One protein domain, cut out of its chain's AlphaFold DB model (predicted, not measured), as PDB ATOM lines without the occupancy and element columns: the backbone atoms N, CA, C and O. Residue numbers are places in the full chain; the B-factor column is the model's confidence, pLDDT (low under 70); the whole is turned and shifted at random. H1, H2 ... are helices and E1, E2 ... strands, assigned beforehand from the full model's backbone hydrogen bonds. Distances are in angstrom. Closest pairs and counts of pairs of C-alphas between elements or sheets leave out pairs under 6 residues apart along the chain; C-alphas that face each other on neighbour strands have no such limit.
ATOM      1  N   ASN A  86     267.616 165.723 337.607       86.81
ATOM      2  CA  ASN A  86     266.422 165.374 338.395       86.81
ATOM      3  C   ASN A  86     265.793 164.032 337.978       86.81
ATOM      4  O   ASN A  86     264.833 163.563 338.589       86.81
ATOM      5  N   LYS A  87     266.293 163.420 336.898       90.69
ATOM      6  CA  LYS A  87     265.880 162.094 336.440       90.69
ATOM      7  C   LYS A  87     266.699 160.963 337.046       90.69
ATOM      8  O   LYS A  87     266.365 159.815 336.767       90.69
ATOM      9  N   ILE A  88     267.735 161.249 337.829       92.50
ATOM     10  CA  ILE A  88     268.585 160.231 338.447       92.50
ATOM     11  C   ILE A  88     268.368 160.215 339.953       92.50
ATOM     12  O   ILE A  88     268.275 161.256 340.596       92.50
ATOM     13  N   LYS A  89     268.332 159.007 340.506       93.50
ATOM     14  CA  LYS A  89     268.494 158.750 341.932       93.50
ATOM     15  C   LYS A  89     269.490 157.608 342.097       93.50
ATOM     16  O   LYS A  89     269.478 156.665 341.308       93.50
ATOM     17  N   ILE A  90     270.353 157.699 343.095       94.25
ATOM     18  CA  ILE A  90     271.334 156.668 343.423       94.25
ATOM     19  C   ILE A  90     271.032 156.168 344.831       94.25
ATOM     20  O   ILE A  90     270.644 156.946 345.708       94.25
ATOM     21  N   LYS A  91     271.198 154.864 345.024       95.44
ATOM     22  CA  LYS A  91     271.185 154.216 346.329       95.44
ATOM     23  C   LYS A  91     272.515 153.503 346.522       95.44
ATOM     24  O   LYS A  91     272.899 152.674 345.700       95.44
ATOM     25  N   ILE A  92     273.222 153.863 347.584       93.56
ATOM     26  CA  ILE A  92     274.514 153.281 347.942       93.56
ATOM     27  C   ILE A  92     274.336 152.513 349.244       93.56
ATOM     28  O   ILE A  92     273.980 153.107 350.261       93.56
ATOM     29  N   THR A  93     274.622 151.218 349.210       94.38
ATOM     30  CA  THR A  93     274.670 150.344 350.381       94.38
ATOM     31  C   THR A  93     276.120 150.208 350.828       94.38
ATOM     32  O   THR A  93     277.006 149.945 350.010       94.38
ATOM     33  N   TYR A  94     276.384 150.428 352.112       92.50
ATOM     34  CA  TYR A  94     277.732 150.339 352.665       92.50
ATOM     35  C   TYR A  94     277.726 149.930 354.137       92.50
ATOM     36  O   TYR A  94     276.851 150.311 354.916       92.50
ATOM     37  N   GLN A  95     278.779 149.232 354.541       92.44
ATOM     38  CA  GLN A  95     279.065 148.969 355.943       92.44
ATOM     39  C   GLN A  95     279.647 150.197 356.652       92.44
ATOM     40  O   GLN A  95     280.609 150.826 356.197       92.44
ATOM     41  N   LYS A  96     279.097 150.512 357.824       89.19
ATOM     42  CA  LYS A  96     279.608 151.540 358.734       89.19
ATOM     43  C   LYS A  96     279.926 150.908 360.081       89.19
ATOM     44  O   LYS A  96     279.157 150.104 360.594       89.19
ATOM     45  N   MET A  97     281.061 151.286 360.668       87.38
ATOM     46  CA  MET A  97     281.410 150.842 362.015       87.38
ATOM     47  C   MET A  97     280.461 151.479 363.032       87.38
ATOM     48  O   MET A  97     280.309 152.702 363.043       87.38
ATOM     49  N   VAL A  98     279.863 150.655 363.891       86.81
ATOM     50  CA  VAL A  98     278.922 151.108 364.930       86.81
ATOM     51  C   VAL A  98     279.524 150.977 366.329       86.81
ATOM     52  O   VAL A  98     279.273 151.821 367.185       86.81
ATOM     53  N   LYS A  99     280.395 149.984 366.566       81.38
ATOM     54  CA  LYS A  99     281.183 149.869 367.808       81.38
ATOM     55  C   LYS A  99     282.605 149.396 367.517       81.38
ATOM     56  O   LYS A  99     282.836 148.652 366.562       81.38
ATOM     57  N   GLY A 100     283.544 149.790 368.377       74.19
ATOM     58  CA  GLY A 100     284.957 149.412 368.259       74.19
ATOM     59  C   GLY A 100     285.947 150.572 368.141       74.19
ATOM     60  O   GLY A 100     287.086 150.339 367.754       74.19
ATOM     61  N   PHE A 101     285.528 151.805 368.452       69.00
ATOM     62  CA  PHE A 101     286.397 152.992 368.430       69.00
ATOM     63  C   PHE A 101     287.369 153.081 369.620       69.00
ATOM     64  O   PHE A 101     288.341 153.825 369.547       69.00
ATOM     65  N   SER A 102     287.122 152.355 370.717       71.94
ATOM     66  CA  SER A 102     287.977 152.401 371.910       71.94
ATOM     67  C   SER A 102     289.097 151.360 371.858       71.94
ATOM     68  O   SER A 102     288.885 150.230 371.425       71.94
ATOM     69  N   ASN A 103     290.271 151.703 372.402       64.38
ATOM     70  CA  ASN A 103     291.442 150.813 372.467       64.38
ATOM     71  C   ASN A 103     291.199 149.506 373.255       64.38
ATOM     72  O   ASN A 103     291.977 148.567 373.134       64.38
ATOM     73  N   ARG A 104     290.122 149.417 374.053       67.38
ATOM     74  CA  ARG A 104     289.713 148.182 374.756       67.38
ATOM     75  C   ARG A 104     288.805 147.268 373.933       67.38
ATOM     76  O   ARG A 104     288.609 146.114 374.315       67.38
ATOM     77  N   ALA A 105     288.211 147.754 372.847       63.00
ATOM     78  CA  ALA A 105     287.296 146.955 372.052       63.00
ATOM     79  C   ALA A 105     288.076 145.931 371.213       63.00
ATOM     80  O   ALA A 105     288.674 146.260 370.193       63.00
ATOM     81  N   ARG A 106     288.045 144.661 371.635       66.56
ATOM     82  CA  ARG A 106     288.749 143.557 370.952       66.56
ATOM     83  C   ARG A 106     288.218 143.250 369.547       66.56
ATOM     84  O   ARG A 106     288.925 142.625 368.765       66.56
ATOM     85  N   ARG A 107     286.981 143.640 369.216       72.69
ATOM     86  CA  ARG A 107     286.363 143.398 367.902       72.69
ATOM     87  C   ARG A 107     285.588 144.618 367.419       72.69
ATOM     88  O   ARG A 107     284.840 145.232 368.178       72.69
ATOM     89  N   LYS A 108     285.766 144.935 366.137       83.31
ATOM     90  CA  LYS A 108     285.003 145.955 365.414       83.31
ATOM     91  C   LYS A 108     283.684 145.342 364.950       83.31
ATOM     92  O   LYS A 108     283.678 144.219 364.454       83.31
ATOM     93  N   THR A 109     282.591 146.079 365.105       85.19
ATOM     94  CA  THR A 109     281.261 145.685 364.611       85.19
ATOM     95  C   THR A 109     280.805 146.678 363.556       85.19
ATOM     96  O   THR A 109     280.979 147.892 363.718       85.19
ATOM     97  N   PHE A 110     280.265 146.147 362.466       87.88
ATOM     98  CA  PHE A 110     279.819 146.909 361.313       87.88
ATOM     99  C   PHE A 110     278.359 146.575 361.042       87.88
ATOM    100  O   PHE A 110     278.017 145.398 360.989       87.88
ATOM    101  N   ASP A 111     277.549 147.608 360.833       90.06
ATOM    102  CA  ASP A 111     276.169 147.469 360.371       90.06
ATOM    103  C   ASP A 111     276.041 148.019 358.953       90.06
ATOM    104  O   ASP A 111     276.849 148.839 358.499       90.06
ATOM    105  N   THR A 112     275.010 147.557 358.250       92.19
ATOM    106  CA  THR A 112     274.721 147.968 356.876       92.19
ATOM    107  C   THR A 112     273.843 149.213 356.876       92.19
ATOM    108  O   THR A 112     272.770 149.226 357.475       92.19
ATOM    109  N   PHE A 113     274.290 150.254 356.181       91.50
ATOM    110  CA  PHE A 113     273.564 151.505 355.995       91.50
ATOM    111  C   PHE A 113     273.297 151.751 354.513       91.50
ATOM    112  O   PHE A 113     274.025 151.273 353.641       91.50
ATOM    113  N   TYR A 114     272.258 152.536 354.240       92.38
ATOM    114  CA  TYR A 114     271.929 153.002 352.902       92.38
ATOM    115  C   TYR A 114     271.951 154.528 352.857       92.38
ATOM    116  O   TYR A 114     271.442 155.202 353.754       92.38
ATOM    117  N   ALA A 115     272.535 155.072 351.794       92.19
ATOM    118  CA  ALA A 115     272.443 156.480 351.443       92.19
ATOM    119  C   ALA A 115     271.687 156.611 350.121       92.19
ATOM    120  O   ALA A 115     272.024 155.954 349.134       92.19
ATOM    121  N   GLU A 116     270.659 157.455 350.105       93.00
ATOM    122  CA  GLU A 116     269.839 157.718 348.924       93.00
ATOM    123  C   GLU A 116     269.911 159.189 348.530       93.00
ATOM    124  O   GLU A 116     269.897 160.074 349.383       93.00
ATOM    125  N   GLY A 117     269.947 159.458 347.227       92.50
ATOM    126  CA  GLY A 117     269.968 160.820 346.705       92.50
ATOM    127  C   GLY A 117     270.789 160.946 345.434       92.50
ATOM    128  O   GLY A 117     270.983 159.974 344.702       92.50
ATOM    129  N   LEU A 118     271.244 162.163 345.162       92.94
ATOM    130  CA  LEU A 118     272.137 162.466 344.056       92.94
ATOM    131  C   LEU A 118     273.049 163.617 344.473       92.94
ATOM    132  O   LEU A 118     272.604 164.759 344.577       92.94
ATOM    133  N   ASP A 119     274.320 163.307 344.678       91.19
ATOM    134  CA  ASP A 119     275.333 164.302 344.991       91.19
ATOM    135  C   ASP A 119     276.093 164.654 343.716       91.19
ATOM    136  O   ASP A 119     276.572 163.777 342.984       91.19
ATOM    137  N   ILE A 120     276.209 165.954 343.457       91.25
ATOM    138  CA  ILE A 120     276.794 166.506 342.236       91.25
ATOM    139  C   ILE A 120     277.882 167.509 342.604       91.25
ATOM    140  O   ILE A 120     277.719 168.338 343.505       91.25
ATOM    141  N   ARG A 121     278.992 167.479 341.867       87.38
ATOM    142  CA  ARG A 121     280.031 168.502 341.953       87.38
ATOM    143  C   ARG A 121     279.601 169.752 341.178       87.38
ATOM    144  O   ARG A 121     279.402 169.703 339.970       87.38
ATOM    145  N   LYS A 122     279.483 170.888 341.873       83.88
ATOM    146  CA  LYS A 122     278.940 172.145 341.316       83.88
ATOM    147  C   LYS A 122     279.728 172.725 340.130       83.88
ATOM    148  O   LYS A 122     279.154 173.468 339.347       83.88
ATOM    149  N   SER A 123     281.023 172.427 340.009       81.50
ATOM    150  CA  SER A 123     281.885 173.015 338.973       81.50
ATOM    151  C   SER A 123     281.621 172.461 337.571       81.50
ATOM    152  O   SER A 123     281.683 173.202 336.597       81.50
ATOM    153  N   ASP A 124     281.342 171.165 337.461       80.19
ATOM    154  CA  ASP A 124     281.272 170.431 336.188       80.19
ATOM    155  C   ASP A 124     280.071 169.478 336.096       80.19
ATOM    156  O   ASP A 124     279.952 168.687 335.155       80.19
ATOM    157  N   ASN A 125     279.160 169.571 337.069       85.62
ATOM    158  CA  ASN A 125     277.963 168.751 337.213       85.62
ATOM    159  C   ASN A 125     278.245 167.243 337.265       85.62
ATOM    160  O   ASN A 125     277.387 166.430 336.941       85.62
ATOM    161  N   VAL A 126     279.448 166.828 337.657       89.69
ATOM    162  CA  VAL A 126     279.796 165.404 337.728       89.69
ATOM    163  C   VAL A 126     279.096 164.747 338.913       89.69
ATOM    164  O   VAL A 126     279.087 165.289 340.020       89.69
ATOM    165  N   ILE A 127     278.523 163.568 338.683       91.50
ATOM    166  CA  ILE A 127     277.860 162.776 339.715       91.50
ATOM    167  C   ILE A 127     278.929 162.126 340.594       91.50
ATOM    168  O   ILE A 127     279.736 161.320 340.122       91.50
ATOM    169  N   ILE A 128     278.930 162.483 341.877       93.19
ATOM    170  CA  ILE A 128     279.957 162.070 342.841       93.19
ATOM    171  C   ILE A 128     279.467 161.006 343.822       93.19
ATOM    172  O   ILE A 128     280.293 160.285 344.382       93.19
ATOM    173  N   GLY A 129     278.160 160.907 344.066       92.44
ATOM    174  CA  GLY A 129     277.659 160.145 345.205       92.44
ATOM    175  C   GLY A 129     276.163 160.255 345.448       92.44
ATOM    176  O   GLY A 129     275.402 160.693 344.584       92.44
ATOM    177  N   ALA A 130     275.771 159.859 346.653       94.44
ATOM    178  CA  ALA A 130     274.433 160.029 347.198       94.44
ATOM    179  C   ALA A 130     274.495 160.198 348.718       94.44
ATOM    180  O   ALA A 130     275.184 159.430 349.394       94.44
ATOM    181  N   GLY A 131     273.745 161.161 349.260       90.12
ATOM    182  CA  GLY A 131     273.562 161.316 350.707       90.12
ATOM    183  C   GLY A 131     274.871 161.538 351.474       90.12
ATOM    184  O   GLY A 131     275.016 161.071 352.601       90.12
ATOM    185  N   GLY A 132     275.854 162.189 350.849       89.00
ATOM    186  CA  GLY A 132     277.197 162.422 351.382       89.00
ATOM    187  C   GLY A 132     278.181 161.265 351.178       89.00
ATOM    188  O   GLY A 132     279.367 161.412 351.484       89.00
ATOM    189  N   ARG A 133     277.742 160.114 350.647       91.25
ATOM    190  CA  ARG A 133     278.604 158.961 350.356       91.25
ATOM    191  C   ARG A 133     279.091 159.010 348.908       91.25
ATOM    192  O   ARG A 133     278.290 159.056 347.981       91.25
ATOM    193  N   LYS A 134     280.413 158.957 348.705       92.50
ATOM    194  CA  LYS A 134     281.023 158.974 347.365       92.50
ATOM    195  C   LYS A 134     280.924 157.612 346.671       92.50
ATOM    196  O   LYS A 134     281.075 156.574 347.317       92.50
ATOM    197  N   LEU A 135     280.784 157.629 345.346       90.56
ATOM    198  CA  LEU A 135     280.839 156.433 344.495       90.56
ATOM    199  C   LEU A 135     282.206 155.735 344.555       90.56
ATOM    200  O   LEU A 135     282.244 154.513 344.642       90.56
ATOM    201  N   THR A 136     283.297 156.504 344.648       89.44
ATOM    202  CA  THR A 136     284.680 156.002 344.790       89.44
ATOM    203  C   THR A 136     284.977 155.316 346.126       89.44
ATOM    204  O   THR A 136     286.052 154.748 346.309       89.44
ATOM    205  N   SER A 137     284.090 155.436 347.117       88.31
ATOM    206  CA  SER A 137     284.315 154.823 348.430       88.31
ATOM    207  C   SER A 137     284.108 153.310 348.384       88.31
ATOM    208  O   SER A 137     283.480 152.783 347.472       88.31
ATOM    209  N   LYS A 138     284.580 152.601 349.418       88.81
ATOM    210  CA  LYS A 138     284.263 151.178 349.593       88.81
ATOM    211  C   LYS A 138     282.762 151.019 349.850       88.81
ATOM    212  O   LYS A 138     282.291 151.319 350.948       88.81
ATOM    213  N   ASN A 139     282.033 150.617 348.822       90.06
ATOM    214  CA  ASN A 139     280.589 150.431 348.833       90.06
ATOM    215  C   ASN A 139     280.298 148.956 348.538       90.06
ATOM    216  O   ASN A 139     281.017 148.346 347.749       90.06
ATOM    217  N   ASP A 140     279.275 148.398 349.177       90.88
ATOM    218  CA  ASP A 140     278.908 146.988 349.006       90.88
ATOM    219  C   ASP A 140     278.030 146.812 347.764       90.88
ATOM    220  O   ASP A 140     278.262 145.922 346.949       90.88
ATOM    221  N   GLU A 141     277.060 147.711 347.578       91.88
ATOM    222  CA  GLU A 141     276.207 147.748 346.392       91.88
ATOM    223  C   GLU A 141     275.898 149.196 345.997       91.88
ATOM    224  O   GLU A 141     275.695 150.068 346.845       91.88
ATOM    225  N   VAL A 142     275.851 149.456 344.688       93.12
ATOM    226  CA  VAL A 142     275.433 150.745 344.131       93.12
ATOM    227  C   VAL A 142     274.344 150.506 343.097       93.12
ATOM    228  O   VAL A 142     274.585 149.943 342.028       93.12
ATOM    229  N   GLU A 143     273.142 150.982 343.398       94.75
ATOM    230  CA  GLU A 143     272.001 150.924 342.496       94.75
ATOM    231  C   GLU A 143     271.725 152.300 341.892       94.75
ATOM    232  O   GLU A 143     271.633 153.316 342.589       94.75
ATOM    233  N   PHE A 144     271.537 152.323 340.574       95.25
ATOM    234  CA  PHE A 144     271.159 153.523 339.846       95.25
ATOM    235  C   PHE A 144     269.703 153.429 339.418       95.25
ATOM    236  O   PHE A 144     269.244 152.400 338.917       95.25
ATOM    237  N   PHE A 145     268.984 154.533 339.557       94.75
ATOM    238  CA  PHE A 145     267.595 154.644 339.161       94.75
ATOM    239  C   PHE A 145     267.403 155.813 338.207       94.75
ATOM    240  O   PHE A 145     267.937 156.903 338.413       94.75
ATOM    241  N   TYR A 146     266.591 155.594 337.176       94.38
ATOM    242  CA  TYR A 146     266.271 156.591 336.164       94.38
ATOM    243  C   TYR A 146     264.764 156.801 336.030       94.38
ATOM    244  O   TYR A 146     263.987 155.845 335.993       94.38
ATOM    245  N   LYS A 147     264.353 158.062 335.900       93.94
ATOM    246  CA  LYS A 147     262.972 158.476 335.646       93.94
ATOM    247  C   LYS A 147     262.782 158.783 334.159       93.94
ATOM    248  O   LYS A 147     263.265 159.795 333.643       93.94
ATOM    249  N   LYS A 148     262.061 157.901 333.458       88.88
ATOM    250  CA  LYS A 148     261.694 158.092 332.043       88.88
ATOM    251  C   LYS A 148     260.791 159.321 331.869       88.88
ATOM    252  O   LYS A 148     260.069 159.714 332.783       88.88
ATOM    253  N   LYS A 149     260.822 159.931 330.678       86.44
ATOM    254  CA  LYS A 149     259.924 161.048 330.330       86.44
ATOM    255  C   LYS A 149     258.465 160.582 330.468       86.44
ATOM    256  O   LYS A 149     258.142 159.502 329.993       86.44
ATOM    257  N   GLY A 150     257.628 161.367 331.148       83.25
ATOM    258  CA  GLY A 150     256.220 161.033 331.411       83.25
ATOM    259  C   GLY A 150     255.980 160.037 332.556       83.25
ATOM    260  O   GLY A 150     254.845 159.879 332.981       83.25
ATOM    261  N   SER A 151     257.023 159.405 333.104       87.00
ATOM    262  CA  SER A 151     256.890 158.526 334.272       87.00
ATOM    263  C   SER A 151     256.968 159.330 335.564       87.00
ATOM    264  O   SER A 151     257.808 160.221 335.694       87.00
ATOM    265  N   THR A 152     256.163 158.969 336.562       85.44
ATOM    266  CA  THR A 152     256.318 159.441 337.947       85.44
ATOM    267  C   THR A 152     257.328 158.599 338.730       85.44
ATOM    268  O   THR A 152     257.980 159.122 339.633       85.44
ATOM    269  N   ARG A 153     257.512 157.331 338.338       90.06
ATOM    270  CA  ARG A 153     258.337 156.333 339.032       90.06
ATOM    271  C   ARG A 153     259.764 156.269 338.491       90.06
ATOM    272  O   ARG A 153     260.007 156.445 337.293       90.06
ATOM    273  N   PHE A 154     260.679 155.959 339.401       93.50
ATOM    274  CA  PHE A 154     262.073 155.640 339.131       93.50
ATOM    275  C   PHE A 154     262.226 154.139 338.869       93.50
ATOM    276  O   PHE A 154     261.674 153.323 339.603       93.50
ATOM    277  N   THR A 155     262.978 153.772 337.833       93.50
ATOM    278  CA  THR A 155     263.257 152.371 337.473       93.50
ATOM    279  C   THR A 155     264.748 152.090 337.552       93.50
ATOM    280  O   THR A 155     265.536 152.933 337.114       93.50
ATOM    281  N   LYS A 156     265.134 150.916 338.071       95.19
ATOM    282  CA  LYS A 156     266.537 150.483 338.144       95.19
ATOM    283  C   LYS A 156     267.148 150.460 336.737       95.19
ATOM    284  O   LYS A 156     266.514 150.002 335.786       95.19
ATOM    285  N   ILE A 157     268.352 151.000 336.601       95.12
ATOM    286  CA  ILE A 157     269.104 151.095 335.346       95.12
ATOM    287  C   ILE A 157     270.578 150.768 335.608       95.12
ATOM    288  O   ILE A 157     271.067 150.921 336.727       95.12
ATOM    289  N   LYS A 158     271.308 150.319 334.585       94.19
ATOM    290  CA  LYS A 158     272.755 150.099 334.690       94.19
ATOM    291  C   LYS A 158     273.513 151.426 334.560       94.19
ATOM    292  O   LYS A 158     273.109 152.299 333.793       94.19
ATOM    293  N   LYS A 159     274.663 151.545 335.239       91.12
ATOM    294  CA  LYS A 159     275.575 152.705 335.130       91.12
ATOM    295  C   LYS A 159     275.947 152.999 333.667       91.12
ATOM    296  O   LYS A 159     275.822 154.134 333.219       91.12
ATOM    297  N   ALA A 160     276.289 151.958 332.902       89.94
ATOM    298  CA  ALA A 160     276.643 152.050 331.481       89.94
ATOM    299  C   ALA A 160     275.569 152.739 330.619       89.94
ATOM    300  O   ALA A 160     275.890 153.517 329.723       89.94
ATOM    301  N   ASP A 161     274.286 152.504 330.902       91.38
ATOM    302  CA  ASP A 161     273.195 153.109 330.133       91.38
ATOM    303  C   ASP A 161     272.986 154.587 330.490       91.38
ATOM    304  O   ASP A 161     272.531 155.365 329.652       91.38
ATOM    305  N   LEU A 162     273.334 154.998 331.714       90.38
ATOM    306  CA  LEU A 162     273.367 156.410 332.098       90.38
ATOM    307  C   LEU A 162     274.520 157.142 331.400       90.38
ATOM    308  O   LEU A 162     274.318 158.240 330.886       90.38
ATOM    309  N   ILE A 163     275.685 156.510 331.291       89.31
ATOM    310  CA  ILE A 163     276.836 157.077 330.574       89.31
ATOM    311  C   ILE A 163     276.505 157.266 329.094       89.31
ATOM    312  O   ILE A 163     276.670 158.362 328.560       89.31
ATOM    313  N   LYS A 164     275.904 156.256 328.448       88.62
ATOM    314  CA  LYS A 164     275.407 156.364 327.061       88.62
ATOM    315  C   LYS A 164     274.384 157.486 326.870       88.62
ATOM    316  O   LYS A 164     274.281 158.049 325.787       88.62
ATOM    317  N   LYS A 165     273.612 157.816 327.909       87.62
ATOM    318  CA  LYS A 165     272.662 158.939 327.897       87.62
ATOM    319  C   LYS A 165     273.328 160.303 328.100       87.62
ATOM    320  O   LYS A 165     272.620 161.301 328.003       87.62
ATOM    321  N   GLY A 166     274.634 160.357 328.361       86.69
ATOM    322  CA  GLY A 166     275.416 161.586 328.519       86.69
ATOM    323  C   GLY A 166     275.651 162.021 329.968       86.69
ATOM    324  O   GLY A 166     276.107 163.142 330.196       86.69
TER     325      GLY A 166
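AT A GLANCE: This is residues 86 to 166 of the 173 residues of an uncharacterized protein of Mycoplasma anserisalpingitidis (UniProt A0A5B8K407). A long, twisted two-stranded ribbon, the hairpin of E1 and E2, makes most of the length; along residues 88 to 93 of E1 the shorter E5 and then E6 widen it into a curled four-stranded sheet. Where E2 ends, the strand path turns sharply into a second, small hairpin of E3 and E4, and the short helix H1 only grazes the sheet near E5. The 81 printed residues hold six named strands and one named helix, in the order E1 E2 E3 E4 E5 E6 H1, and the class is mostly strand. The larger sheet has the order E2 E1 E5 E6, the smaller E3 E4, both antiparallel. The whole is loose, with a radius of gyration of the C-alphas of 16.0 A, and elongated, spanning 55 by 28 by 19 A.

HOW THE PARTS SIT: E1, residues 88 to 99, and E2, residues 109 to 117, form an antiparallel hairpin at 159 degrees, with N 94 and O 113 2.9 A apart, within hydrogen-bond range. E2 runs on into E3, residues 119 to 121, at 69 degrees across one residue. E3 and E4, residues 126 to 130, form a hairpin with N 119 and O 129 2.8 A apart. The closest C-alphas of E2 and E4 are those of Gly 117 and Ala 130, 4.6 A apart. E5, residues 141 to 146, is antiparallel to E1 at 157 degrees, with N 91 and O 143 2.9 A apart; E2 and E5 are apart. E5 and E6, residues 155 to 157, form a hairpin at 119 degrees, with N 157 and O 144 2.8 A apart. H1, residues 159 to 164, only grazes the larger sheet with its residues 159 to 162; the closest C-alphas of H1 and E5 are those of Lys 159 and Phe 144, 6.5 A apart. In H1 every O i to N i+4 pair is within hydrogen-bond range.

IN THESE COORDINATES: E1 begins at C-alpha 88, (268.585, 160.231, 338.447), and is 33.6 A long. E2 is 26.0 A long and ends at C-alpha 117, (269.968, 160.820, 346.705). E3 and E4 measure 7.0 A and 12.1 A, E5 16.8 A and E6 6.4 A. H1 is 8.9 A long and ends at C-alpha 164, (275.407, 156.364, 327.061).

THE WHOLE: The two C-alphas farthest apart are those of Arg 104 and Gly 150, at 56.3 A. The printed part has no cut and no long link. The mean pLDDT of the printed part is 88.2; residue 101 and residues 103 to 106, between E1 and E2, are under 70.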